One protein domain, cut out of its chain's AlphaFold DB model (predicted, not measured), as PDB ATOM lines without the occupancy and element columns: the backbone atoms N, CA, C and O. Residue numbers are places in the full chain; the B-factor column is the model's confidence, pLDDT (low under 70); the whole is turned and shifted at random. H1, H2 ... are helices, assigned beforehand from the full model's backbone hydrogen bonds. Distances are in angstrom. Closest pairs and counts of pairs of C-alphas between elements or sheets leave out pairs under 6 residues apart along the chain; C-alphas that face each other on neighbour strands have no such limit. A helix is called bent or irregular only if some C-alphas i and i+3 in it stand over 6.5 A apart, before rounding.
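AT A GLANCE: This is residues 168 to 183 and 192 to 270 of the 309 residues of an uncharacterized protein of Aspergillus sclerotialis (UniProt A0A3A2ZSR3). Six short helices build two rows that are partly face to face: H4, H7 and H1 form one, with H7 in the middle, and H3, H5 and H6 form a looser one over it. H2 sits beyond H3 at one end. The printed part has 95 residues and seven helices, H1 to H7 in chain order, with no named strand; the class is all helix. It is compact, with a radius of gyration of the C-alphas of 13.5 A and spans of 38 by 33 by 23 A.

HOW THE PARTS SIT: H1, residues 168 to 179, touches H7, residues 258 to 267, with residues 170 to 174 alone, at a shallow tilt of 31 degrees, opposite ways; the closest C-alphas, of Ser 174 and Leu 261, are 5.7 A apart. H2, residues 197 to 201, and H3, residues 206 to 214, only just touch, with 3 pairs of C-alphas within 8 A, closest at Thr 199 and Val 206, 6.7 A. H4, residues 218 to 227, touches H7 at a steep tilt of 49 degrees, opposite ways, closest at C-alphas 222 and 259, 6.1 A. H5, residues 234 to 240, is close but not clearly touching to H3, H7 and H6, residues 242 to 248; C-alphas 237 and 258 are the closest of H5 and H7, 7.0 A. Every O i to N i+4 pair is within hydrogen-bond range in H1, H2, H3, H4, H5 and H7; H6 has 0 of 3, but 3 of 4 O i to N i+3 pairs.

IN THESE COORDINATES: H1 begins at C-alpha 168 (-10.056, 36.153, 4.694) and is 16.6 A long; H2 measures 4.9 A, H3 11.9 A, H4 14.0 A, H5 10.0 A and H6 10.1 A. H6 is irregular: C-alphas 243 and 246 are 7.4 A apart. H7, 13.9 A, ends at C-alpha 267 (4.301, 29.989, 3.466).

THE WHOLE: The C-alphas of Gln 168 and Phe 202, the two farthest apart, are 37.9 A apart. Residues 184 to 191 are not printed, and C-alphas 183 and 192 are 15.3 A apart across this cut. Of the links printed whole, none is long. The pLDDT is under 70 at residues 181 to 183, 192 to 195 and 245.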
ATOM      1  N   GLN A 168      -8.676  36.624   4.820       82.00
ATOM      2  CA  GLN A 168     -10.056  36.153   4.694       82.00
ATOM      3  C   GLN A 168     -10.195  35.114   3.578       82.00
ATOM      4  O   GLN A 168     -10.861  34.107   3.761       82.00
ATOM      5  N   GLU A 169      -9.499  35.299   2.455       86.69
ATOM      6  CA  GLU A 169      -9.504  34.329   1.356       86.69
ATOM      7  C   GLU A 169      -8.924  32.976   1.786       86.69
ATOM      8  O   GLU A 169      -9.457  31.932   1.419       86.69
ATOM      9  N   ILE A 170      -7.844  32.982   2.579       88.69
ATOM     10  CA  ILE A 170      -7.240  31.755   3.117       88.69
ATOM     11  C   ILE A 170      -8.212  31.072   4.086       88.69
ATOM     12  O   ILE A 170      -8.367  29.852   4.026       88.69
ATOM     13  N   LEU A 171      -8.871  31.843   4.959       87.25
ATOM     14  CA  LEU A 171      -9.873  31.333   5.895       87.25
ATOM     15  C   LEU A 171     -11.059  30.714   5.149       87.25
ATOM     16  O   LEU A 171     -11.370  29.541   5.362       87.25
ATOM     17  N   ASP A 172     -11.649  31.444   4.208       87.81
ATOM     18  CA  ASP A 172     -12.769  30.975   3.397       87.81
ATOM     19  C   ASP A 172     -12.397  29.717   2.605       87.81
ATOM     20  O   ASP A 172     -13.170  28.760   2.539       87.81
ATOM     21  N   GLU A 173     -11.206  29.686   2.005       90.00
ATOM     22  CA  GLU A 173     -10.725  28.520   1.265       90.00
ATOM     23  C   GLU A 173     -10.458  27.329   2.197       90.00
ATOM     24  O   GLU A 173     -10.734  26.192   1.814       90.00
ATOM     25  N   SER A 174     -10.007  27.556   3.437       89.75
ATOM     26  CA  SER A 174      -9.835  26.484   4.427       89.75
ATOM     27  C   SER A 174     -11.160  25.818   4.807       89.75
ATOM     28  O   SER A 174     -11.230  24.591   4.886       89.75
ATOM     29  N   VAL A 175     -12.235  26.599   4.936       89.06
ATOM     30  CA  VAL A 175     -13.585  26.085   5.216       89.06
ATOM     31  C   VAL A 175     -14.178  25.399   3.982       89.06
ATOM     32  O   VAL A 175     -14.743  24.300   4.057       89.06
ATOM     33  N   LYS A 176     -14.001  25.994   2.795       89.88
ATOM     34  CA  LYS A 176     -14.437  25.400   1.519       89.88
ATOM     35  C   LYS A 176     -13.762  24.057   1.253       89.88
ATOM     36  O   LYS A 176     -14.396  23.142   0.738       89.88
ATOM     37  N   ARG A 177     -12.479  23.906   1.586       84.25
ATOM     38  CA  ARG A 177     -11.741  22.650   1.378       84.25
ATOM     39  C   ARG A 177     -12.226  21.522   2.269       84.25
ATOM     40  O   ARG A 177     -12.347  20.403   1.776       84.25
ATOM     41  N   ARG A 178     -12.553  21.820   3.528       82.56
ATOM     42  CA  ARG A 178     -13.117  20.846   4.469       82.56
ATOM     43  C   ARG A 178     -14.523  20.396   4.063       82.56
ATOM     44  O   ARG A 178     -14.844  19.219   4.172       82.56
ATOM     45  N   SER A 179     -15.344  21.327   3.575       75.50
ATOM     46  CA  SER A 179     -16.739  21.071   3.175       75.50
ATOM     47  C   SER A 179     -16.892  20.409   1.805       75.50
ATOM     48  O   SER A 179     -17.933  19.808   1.528       75.50
ATOM     49  N   ARG A 180     -15.877  20.474   0.931       73.25
ATOM     50  CA  ARG A 180     -15.901  19.740  -0.337       73.25
ATOM     51  C   ARG A 180     -15.935  18.240  -0.036       73.25
ATOM     52  O   ARG A 180     -14.975  17.724   0.540       73.25
ATOM     53  N   PRO A 181     -16.982  17.506  -0.465       54.25
ATOM     54  CA  PRO A 181     -16.967  16.060  -0.360       54.25
ATOM     55  C   PRO A 181     -15.718  15.557  -1.081       54.25
ATOM     56  O   PRO A 181     -15.396  16.023  -2.177       54.25
ATOM     57  N   THR A 182     -15.020  14.612  -0.458       50.66
ATOM     58  CA  THR A 182     -13.750  13.985  -0.870       50.66
ATOM     59  C   THR A 182     -13.866  13.191  -2.185       50.66
ATOM     60  O   THR A 182     -13.243  12.151  -2.368       50.66
ATOM     61  N   ARG A 183     -14.718  13.625  -3.118       43.47
ATOM     62  CA  ARG A 183     -15.196  12.859  -4.267       43.47
ATOM     63  C   ARG A 183     -14.473  13.172  -5.573       43.47
ATOM     64  O   ARG A 183     -14.646  12.425  -6.524       43.47
ATOM     65  N   LYS A 192      -4.624   1.673  -1.212       53.81
ATOM     66  CA  LYS A 192      -5.324   1.930   0.054       53.81
ATOM     67  C   LYS A 192      -4.297   1.991   1.193       53.81
ATOM     68  O   LYS A 192      -4.121   1.017   1.919       53.81
ATOM     69  N   ILE A 193      -3.562   3.095   1.313       54.56
ATOM     70  CA  ILE A 193      -2.770   3.384   2.506       54.56
ATOM     71  C   ILE A 193      -3.785   3.415   3.657       54.56
ATOM     72  O   ILE A 193      -4.814   4.081   3.509       54.56
ATOM     73  N   PRO A 194      -3.576   2.660   4.751       55.41
ATOM     74  CA  PRO A 194      -4.462   2.753   5.899       55.41
ATOM     75  C   PRO A 194      -4.508   4.215   6.337       55.41
ATOM     76  O   PRO A 194      -3.466   4.837   6.550       55.41
ATOM     77  N   PHE A 195      -5.719   4.762   6.405       68.44
ATOM     78  CA  PHE A 195      -5.943   6.073   6.992       68.44
ATOM     79  C   PHE A 195      -5.377   6.042   8.418       68.44
ATOM     80  O   PHE A 195      -5.573   5.063   9.128       68.44
ATOM     81  N   ARG A 196      -4.670   7.095   8.831       80.25
ATOM     82  CA  ARG A 196      -4.180   7.275  10.204       80.25
ATOM     83  C   ARG A 196      -3.205   6.189  10.688       80.25
ATOM     84  O   ARG A 196      -3.546   5.278  11.446       80.25
ATOM     85  N   ILE A 197      -1.958   6.271  10.227       84.56
ATOM     86  CA  ILE A 197      -0.929   5.253  10.476       84.56
ATOM     87  C   ILE A 197      -0.615   5.057  11.974       84.56
ATOM     88  O   ILE A 197      -0.495   3.920  12.424       84.56
ATOM     89  N   PHE A 198      -0.491   6.109  12.773       88.12
ATOM     90  CA  PHE A 198      -0.233   5.977  14.207       88.12
ATOM     91  C   PHE A 198      -1.437   5.412  14.951       88.12
ATOM     92  O   PHE A 198      -1.298   4.420  15.667       88.12
ATOM     93  N   THR A 199      -2.615   6.008  14.768       85.81
ATOM     94  CA  THR A 199      -3.784   5.647  15.584       85.81
ATOM     95  C   THR A 199      -4.428   4.333  15.143       85.81
ATOM     96  O   THR A 199      -4.799   3.534  15.997       85.81
ATOM     97  N   GLN A 200      -4.514   4.050  13.837       86.44
ATOM     98  CA  GLN A 200      -5.124   2.809  13.340       86.44
ATOM     99  C   GLN A 200      -4.114   1.678  13.170       86.44
ATOM    100  O   GLN A 200      -4.369   0.559  13.611       86.44
ATOM    101  N   ARG A 201      -2.964   1.929  12.529       86.38
ATOM    102  CA  ARG A 201      -2.007   0.850  12.226       86.38
ATOM    103  C   ARG A 201      -1.115   0.502  13.416       86.38
ATOM    104  O   ARG A 201      -0.850  -0.677  13.627       86.38
ATOM    105  N   PHE A 202      -0.658   1.491  14.178       87.44
ATOM    106  CA  PHE A 202       0.183   1.256  15.357       87.44
ATOM    107  C   PHE A 202      -0.596   1.242  16.677       87.44
ATOM    108  O   PHE A 202       0.002   0.965  17.711       87.44
ATOM    109  N   SER A 203      -1.915   1.488  16.648       89.69
ATOM    110  CA  SER A 203      -2.766   1.555  17.849       89.69
ATOM    111  C   SER A 203      -2.217   2.510  18.915       89.69
ATOM    112  O   SER A 203      -2.355   2.268  20.114       89.69
ATOM    113  N   LEU A 204      -1.549   3.585  18.483       91.56
ATOM    114  CA  LEU A 204      -0.985   4.576  19.385       91.56
ATOM    115  C   LEU A 204      -2.128   5.385  20.019       91.56
ATOM    116  O   LEU A 204      -2.931   5.954  19.270       91.56
ATOM    117  N   PRO A 205      -2.203   5.486  21.360       94.12
ATOM    118  CA  PRO A 205      -3.181   6.347  22.011       94.12
ATOM    119  C   PRO A 205      -3.022   7.798  21.553       94.12
ATOM    120  O   PRO A 205      -1.901   8.295  21.395       94.12
ATOM    121  N   VAL A 206      -4.147   8.480  21.341       89.81
ATOM    122  CA  VAL A 206      -4.169   9.840  20.785       89.81
ATOM    123  C   VAL A 206      -3.440  10.838  21.686       89.81
ATOM    124  O   VAL A 206      -2.796  11.759  21.197       89.81
ATOM    125  N   GLU A 207      -3.450  10.607  22.997       93.31
ATOM    126  CA  GLU A 207      -2.746  11.413  23.989       93.31
ATOM    127  C   GLU A 207      -1.234  11.346  23.769       93.31
ATOM    128  O   GLU A 207      -0.557  12.372  23.769       93.31
ATOM    129  N   ILE A 208      -0.701  10.148  23.511       94.31
ATOM    130  CA  ILE A 208       0.726   9.954  23.237       94.31
ATOM    131  C   ILE A 208       1.096  10.578  21.893       94.31
ATOM    132  O   ILE A 208       2.141  11.220  21.783       94.31
ATOM    133  N   LEU A 209       0.228  10.449  20.884       93.62
ATOM    134  CA  LEU A 209       0.417  11.126  19.604       93.62
ATOM    135  C   LEU A 209       0.506  12.645  19.799       93.62
ATOM    136  O   LEU A 209       1.463  13.258  19.334       93.62
ATOM    137  N   TYR A 210      -0.430  13.251  20.529       94.25
ATOM    138  CA  TYR A 210      -0.404  14.687  20.813       94.25
ATOM    139  C   TYR A 210       0.839  15.091  21.610       94.25
ATOM    140  O   TYR A 210       1.482  16.066  21.242       94.25
ATOM    141  N   MET A 211       1.269  14.300  22.600       93.81
ATOM    142  CA  MET A 211       2.518  14.553  23.331       93.81
ATOM    143  C   MET A 211       3.756  14.548  22.424       93.81
ATOM    144  O   MET A 211       4.678  15.337  22.644       93.81
ATOM    145  N   ILE A 212       3.799  13.667  21.419       93.38
ATOM    146  CA  ILE A 212       4.886  13.622  20.431       93.38
ATOM    147  C   ILE A 212       4.822  14.858  19.538       93.38
ATOM    148  O   ILE A 212       5.814  15.578  19.406       93.38
ATOM    149  N   LEU A 213       3.652  15.122  18.950       93.75
ATOM    150  CA  LEU A 213       3.447  16.266  18.067       93.75
ATOM    151  C   LEU A 213       3.690  17.591  18.795       93.75
ATOM    152  O   LEU A 213       4.164  18.549  18.182       93.75
ATOM    153  N   ASP A 214       3.479  17.628  20.113       92.81
ATOM    154  CA  ASP A 214       3.723  18.807  20.927       92.81
ATOM    155  C   ASP A 214       5.178  19.255  20.940       92.81
ATOM    156  O   ASP A 214       5.454  20.454  21.033       92.81
ATOM    157  N   ARG A 215       6.106  18.318  20.738       93.81
ATOM    158  CA  ARG A 215       7.547  18.583  20.670       93.81
ATOM    159  C   ARG A 215       8.035  19.017  19.288       93.81
ATOM    160  O   ARG A 215       9.200  19.387  19.160       93.81
ATOM    161  N   LEU A 216       7.180  18.978  18.269       92.88
ATOM    162  CA  LEU A 216       7.545  19.263  16.882       92.88
ATOM    163  C   LEU A 216       7.246  20.716  16.490       92.88
ATOM    164  O   LEU A 216       6.311  21.337  16.995       92.88
ATOM    165  N   LYS A 217       8.002  21.282  15.544       89.62
ATOM    166  CA  LYS A 217       7.658  22.593  14.967       89.62
ATOM    167  C   LYS A 217       6.413  22.469  14.086       89.62
ATOM    168  O   LYS A 217       6.073  21.375  13.653       89.62
ATOM    169  N   LEU A 218       5.741  23.587  13.795       85.62
ATOM    170  CA  LEU A 218       4.538  23.594  12.948       85.62
ATOM    171  C   LEU A 218       4.761  22.854  11.617       85.62
ATOM    172  O   LEU A 218       3.952  22.001  11.269       85.62
ATOM    173  N   ASP A 219       5.870  23.132  10.925       87.62
ATOM    174  CA  ASP A 219       6.212  22.469   9.659       87.62
ATOM    175  C   ASP A 219       6.319  20.950   9.817       87.62
ATOM    176  O   ASP A 219       5.769  20.194   9.020       87.62
ATOM    177  N   ASP A 220       6.972  20.498  10.887       91.31
ATOM    178  CA  ASP A 220       7.151  19.077  11.177       91.31
ATOM    179  C   ASP A 220       5.820  18.405  11.536       91.31
ATOM    180  O   ASP A 220       5.567  17.288  11.095       91.31
ATOM    181  N   VAL A 221       4.936  19.087  12.277       91.25
ATOM    182  CA  VAL A 221       3.584  18.587  12.580       91.25
ATOM    183  C   VAL A 221       2.765  18.460  11.299       91.25
ATOM    184  O   VAL A 221       2.161  17.417  11.071       91.25
ATOM    185  N   VAL A 222       2.763  19.483  10.441       88.19
ATOM    186  CA  VAL A 222       2.058  19.459   9.150       88.19
ATOM    187  C   VAL A 222       2.580  18.319   8.275       88.19
ATOM    188  O   VAL A 222       1.788  17.527   7.762       88.19
ATOM    189  N   ASN A 223       3.902  18.184   8.158       88.56
ATOM    190  CA  ASN A 223       4.532  17.107   7.401       88.56
ATOM    191  C   ASN A 223       4.198  15.733   7.981       88.56
ATOM    192  O   ASN A 223       3.908  14.811   7.225       88.56
ATOM    193  N   CYS A 224       4.193  15.597   9.307       90.19
ATOM    194  CA  CYS A 224       3.826  14.369   9.999       90.19
ATOM    195  C   CYS A 224       2.371  13.985   9.691       90.19
ATOM    196  O   CYS A 224       2.108  12.886   9.211       90.19
ATOM    197  N   VAL A 225       1.429  14.912   9.864       88.81
ATOM    198  CA  VAL A 225       0.002  14.676   9.601       88.81
ATOM    199  C   VAL A 225      -0.234  14.246   8.151       88.81
ATOM    200  O   VAL A 225      -0.936  13.268   7.904       88.81
ATOM    201  N   VAL A 226       0.412  14.917   7.193       86.31
ATOM    202  CA  VAL A 226       0.304  14.585   5.765       86.31
ATOM    203  C   VAL A 226       0.959  13.239   5.441       86.31
ATOM    204  O   VAL A 226       0.341  12.407   4.780       86.31
ATOM    205  N   ALA A 227       2.191  13.000   5.901       86.75
ATOM    206  CA  ALA A 227       2.954  11.791   5.583       86.75
ATOM    207  C   ALA A 227       2.330  10.527   6.186       86.75
ATOM    208  O   ALA A 227       2.352   9.466   5.563       86.75
ATOM    209  N   PHE A 228       1.756  10.649   7.383       88.00
ATOM    210  CA  PHE A 228       1.138   9.538   8.101       88.00
ATOM    211  C   PHE A 228      -0.378   9.445   7.898       88.00
ATOM    212  O   PHE A 228      -1.023   8.594   8.516       88.00
ATOM    213  N   ALA A 229      -0.939  10.288   7.020       85.31
ATOM    214  CA  ALA A 229      -2.374  10.395   6.761       85.31
ATOM    215  C   ALA A 229      -3.199  10.467   8.060       85.31
ATOM    216  O   ALA A 229      -4.278   9.878   8.156       85.31
ATOM    217  N   GLU A 230      -2.645  11.133   9.075       87.19
ATOM    218  CA  GLU A 230      -3.315  11.335  10.351       87.19
ATOM    219  C   GLU A 230      -4.364  12.428  10.236       87.19
ATOM    220  O   GLU A 230      -4.282  13.327   9.401       87.19
ATOM    221  N   GLU A 231      -5.351  12.363  11.117       86.44
ATOM    222  CA  GLU A 231      -6.332  13.424  11.262       86.44
ATOM    223  C   GLU A 231      -6.410  13.804  12.732       86.44
ATOM    224  O   GLU A 231      -6.830  13.008  13.572       86.44
ATOM    225  N   LEU A 232      -5.970  15.020  13.036       88.94
ATOM    226  CA  LEU A 232      -6.016  15.556  14.389       88.94
ATOM    227  C   LEU A 232      -7.311  16.341  14.566       88.94
ATOM    228  O   LEU A 232      -7.751  17.024  13.639       88.94
ATOM    229  N   SER A 233      -7.882  16.268  15.766       89.38
ATOM    230  CA  SER A 233      -9.072  17.051  16.114       89.38
ATOM    231  C   SER A 233      -8.834  18.552  15.938       89.38
ATOM    232  O   SER A 233      -7.731  19.052  16.184       89.38
ATOM    233  N   GLY A 234      -9.885  19.298  15.599       86.25
ATOM    234  CA  GLY A 234      -9.843  20.757  15.585       86.25
ATOM    235  C   GLY A 234      -9.470  21.340  16.953       86.25
ATOM    236  O   GLY A 234      -8.810  22.375  17.023       86.25
ATOM    237  N   GLN A 235      -9.805  20.640  18.042       87.56
ATOM    238  CA  GLN A 235      -9.424  21.021  19.409       87.56
ATOM    239  C   GLN A 235      -7.909  20.984  19.642       87.56
ATOM    240  O   GLN A 235      -7.364  21.917  20.229       87.56
ATOM    241  N   TYR A 236      -7.214  19.963  19.131       91.19
ATOM    242  CA  TYR A 236      -5.751  19.905  19.193       91.19
ATOM    243  C   TYR A 236      -5.124  21.118  18.493       91.19
ATOM    244  O   TYR A 236      -4.266  21.801  19.058       91.19
ATOM    245  N   TRP A 237      -5.592  21.434  17.281       88.94
ATOM    246  CA  TRP A 237      -5.098  22.589  16.532       88.94
ATOM    247  C   TRP A 237      -5.394  23.901  17.252       88.94
ATOM    248  O   TRP A 237      -4.508  24.744  17.370       88.94
ATOM    249  N   ARG A 238      -6.597  24.056  17.807       86.00
ATOM    250  CA  ARG A 238      -6.957  25.211  18.633       86.00
ATOM    251  C   ARG A 238      -6.038  25.384  19.834       86.00
ATOM    252  O   ARG A 238      -5.589  26.495  20.084       86.00
ATOM    253  N   GLN A 239      -5.739  24.310  20.558       87.44
ATOM    254  CA  GLN A 239      -4.857  24.370  21.722       87.44
ATOM    255  C   GLN A 239      -3.427  24.746  21.316       87.44
ATOM    256  O   GLN A 239      -2.818  25.628  21.919       87.44
ATOM    257  N   ARG A 240      -2.903  24.116  20.261       85.00
ATOM    258  CA  ARG A 240      -1.547  24.369  19.759       85.00
ATOM    259  C   ARG A 240      -1.379  25.770  19.171       85.00
ATOM    260  O   ARG A 240      -0.319  26.372  19.307       85.00
ATOM    261  N   PHE A 241      -2.421  26.285  18.526       80.44
ATOM    262  CA  PHE A 241      -2.453  27.589  17.866       80.44
ATOM    263  C   PHE A 241      -3.419  28.543  18.578       80.44
ATOM    264  O   PHE A 241      -4.112  29.332  17.936       80.44
ATOM    265  N   ALA A 242      -3.430  28.499  19.916       75.81
ATOM    266  CA  ALA A 242      -4.265  29.363  20.754       75.81
ATOM    267  C   ALA A 242      -4.039  30.854  20.449       75.81
ATOM    268  O   ALA A 242      -4.954  31.673  20.496       75.81
ATOM    269  N   ASP A 243      -2.815  31.185  20.047       70.88
ATOM    270  CA  ASP A 243      -2.405  32.522  19.643       70.88
ATOM    271  C   ASP A 243      -3.127  33.037  18.390       70.88
ATOM    272  O   ASP A 243      -3.234  34.246  18.228       70.88
ATOM    273  N   PHE A 244      -3.628  32.146  17.530       73.12
ATOM    274  CA  PHE A 244      -4.361  32.450  16.294       73.12
ATOM    275  C   PHE A 244      -5.877  32.243  16.431       73.12
ATOM    276  O   PHE A 244      -6.646  32.625  15.550       73.12
ATOM    277  N   ILE A 245      -6.323  31.664  17.549       68.50
ATOM    278  CA  ILE A 245      -7.700  31.207  17.761       68.50
ATOM    279  C   ILE A 245      -8.728  32.321  17.528       68.50
ATOM    280  O   ILE A 245      -9.813  32.062  17.025       68.50
ATOM    281  N   PHE A 246      -8.351  33.573  17.803       73.06
ATOM    282  CA  PHE A 246      -9.216  34.739  17.663       73.06
ATOM    283  C   PHE A 246      -9.650  35.030  16.219       73.06
ATOM    284  O   PHE A 246     -10.750  35.538  16.032       73.06
ATOM    285  N   GLU A 247      -8.851  34.675  15.207       78.62
ATOM    286  CA  GLU A 247      -9.233  34.849  13.792       78.62
ATOM    287  C   GLU A 247     -10.256  33.799  13.335       78.62
ATOM    288  O   GLU A 247     -10.934  33.975  12.329       78.62
ATOM    289  N   VAL A 248     -10.371  32.701  14.083       80.25
ATOM    290  CA  VAL A 248     -11.213  31.538  13.766       80.25
ATOM    291  C   VAL A 248     -12.202  31.220  14.886       80.25
ATOM    292  O   VAL A 248     -12.753  30.124  14.950       80.25
ATOM    293  N   ASN A 249     -12.427  32.157  15.808       77.50
ATOM    294  CA  ASN A 249     -13.287  31.929  16.971       77.50
ATOM    295  C   ASN A 249     -14.758  31.755  16.578       77.50
ATOM    296  O   ASN A 249     -15.462  30.968  17.204       77.50
ATOM    297  N   GLU A 250     -15.182  32.448  15.521       78.00
ATOM    298  CA  GLU A 250     -16.539  32.405  14.964       78.00
ATOM    299  C   GLU A 250     -16.783  31.164  14.083       78.00
ATOM    300  O   GLU A 250     -17.914  30.908  13.678       78.00
ATOM    301  N   ILE A 251     -15.736  30.386  13.786       82.88
ATOM    302  CA  ILE A 251     -15.798  29.201  12.926       82.88
ATOM    303  C   ILE A 251     -15.651  27.951  13.799       82.88
ATOM    304  O   ILE A 251     -14.781  27.874  14.671       82.88
ATOM    305  N   ASP A 252     -16.498  26.951  13.556       84.31
ATOM    306  CA  ASP A 252     -16.362  25.640  14.189       84.31
ATOM    307  C   ASP A 252     -15.002  25.017  13.803       84.31
ATOM    308  O   ASP A 252     -14.718  24.856  12.611       84.31
ATOM    309  N   PRO A 253     -14.146  24.649  14.777       85.19
ATOM    310  CA  PRO A 253     -12.838  24.048  14.521       85.19
ATOM    311  C   PRO A 253     -12.871  22.849  13.590       85.19
ATOM    312  O   PRO A 253     -11.926  22.641  12.835       85.19
ATOM    313  N   GLU A 254     -13.931  22.050  13.634       86.62
ATOM    314  CA  GLU A 254     -14.022  20.839  12.818       86.62
ATOM    315  C   GLU A 254     -14.340  21.146  11.345       86.62
ATOM    316  O   GLU A 254     -14.146  20.299  10.467       86.62
ATOM    317  N   GLN A 255     -14.765  22.379  11.050       87.38
ATOM    318  CA  GLN A 255     -15.032  22.877   9.699       87.38
ATOM    319  C   GLN A 255     -13.791  23.460   9.016       87.38
ATOM    320  O   GLN A 255     -13.850  23.809   7.839       87.38
ATOM    321  N   ILE A 256     -12.660  23.546   9.714       88.75
ATOM    322  CA  ILE A 256     -11.439  24.160   9.198       88.75
ATOM    323  C   ILE A 256     -10.488  23.074   8.686       88.75
ATOM    324  O   ILE A 256     -10.126  22.140   9.401       88.75
ATOM    325  N   ASP A 257     -10.016  23.212   7.444       90.00
ATOM    326  CA  ASP A 257      -8.827  22.493   6.976       90.00
ATOM    327  C   ASP A 257      -7.571  23.130   7.596       90.00
ATOM    328  O   ASP A 257      -6.926  24.004   7.008       90.00
ATOM    329  N   TRP A 258      -7.247  22.712   8.824       88.69
ATOM    330  CA  TRP A 258      -6.133  23.255   9.610       88.69
ATOM    331  C   TRP A 258      -4.775  23.067   8.940       88.69
ATOM    332  O   TRP A 258      -3.920  23.949   9.023       88.69
ATOM    333  N   VAL A 259      -4.586  21.944   8.243       89.31
ATOM    334  CA  VAL A 259      -3.348  21.650   7.514       89.31
ATOM    335  C   VAL A 259      -3.161  22.676   6.402       89.31
ATOM    336  O   VAL A 259      -2.092  23.281   6.294       89.31
ATOM    337  N   TYR A 260      -4.201  22.929   5.603       90.56
ATOM    338  CA  TYR A 260      -4.149  23.958   4.569       90.56
ATOM    339  C   TYR A 260      -3.971  25.363   5.151       90.56
ATOM    340  O   TYR A 260      -3.125  26.119   4.670       90.56
ATOM    341  N   LEU A 261      -4.744  25.707   6.181       90.19
ATOM    342  CA  LEU A 261      -4.724  27.033   6.786       90.19
ATOM    343  C   LEU A 261      -3.327  27.374   7.308       90.19
ATOM    344  O   LEU A 261      -2.720  28.354   6.877       90.19
ATOM    345  N   LEU A 262      -2.779  26.529   8.178       87.88
ATOM    346  CA  LEU A 262      -1.499  26.787   8.831       87.88
ATOM    347  C   LEU A 262      -0.326  26.729   7.850       87.88
ATOM    348  O   LEU A 262       0.553  27.589   7.910       87.88
ATOM    349  N   SER A 263      -0.331  25.783   6.903       85.88
ATOM    350  CA  SER A 263       0.708  25.729   5.864       85.88
ATOM    351  C   SER A 263       0.696  26.978   4.980       85.88
ATOM    352  O   SER A 263       1.754  27.540   4.696       85.88
ATOM    353  N   THR A 264      -0.485  27.473   4.605       88.19
ATOM    354  CA  THR A 264      -0.613  28.673   3.767       88.19
ATOM    355  C   THR A 264      -0.202  29.935   4.525       88.19
ATOM    356  O   THR A 264       0.528  30.767   3.981       88.19
ATOM    357  N   LEU A 265      -0.612  30.077   5.791       86.38
ATOM    358  CA  LEU A 265      -0.206  31.202   6.639       86.38
ATOM    359  C   LEU A 265       1.309  31.229   6.873       86.38
ATOM    360  O   LEU A 265       1.918  32.302   6.853       86.38
ATOM    361  N   TRP A 266       1.926  30.061   7.061       83.88
ATOM    362  CA  TRP A 266       3.371  29.935   7.212       83.88
ATOM    363  C   TRP A 266       4.123  30.282   5.922       83.88
ATOM    364  O   TRP A 266       5.034  31.112   5.949       83.88
ATOM    365  N   GLN A 267       3.703  29.720   4.781       84.75
ATOM    366  CA  GLN A 267       4.301  29.989   3.466       84.75
ATOM    367  C   GLN A 267       4.224  31.470   3.083       84.75
ATOM    368  O   GLN A 267       5.190  32.020   2.558       84.75
ATOM    369  N   ARG A 268       3.108  32.141   3.397       83.00
ATOM    370  CA  ARG A 268       2.941  33.587   3.183       83.00
ATOM    371  C   ARG A 268       3.646  34.449   4.238       83.00
ATOM    372  O   ARG A 268       3.579  35.670   4.168       83.00
ATOM    373  N   GLY A 269       4.309  33.841   5.224       79.19
ATOM    374  CA  GLY A 269       5.027  34.546   6.287       79.19
ATOM    375  C   GLY A 269       4.128  35.296   7.274       79.19
ATOM    376  O   GLY A 269       4.641  36.065   8.082       79.19
ATOM    377  N   LEU A 270       2.813  35.064   7.243       79.06
ATOM    378  CA  LEU A 270       1.835  35.780   8.063       79.06
ATOM    379  C   LEU A 270       1.886  35.348   9.532       79.06
ATOM    380  O   LEU A 270       1.643  36.164  10.417       79.06
TER     381      LEU A 270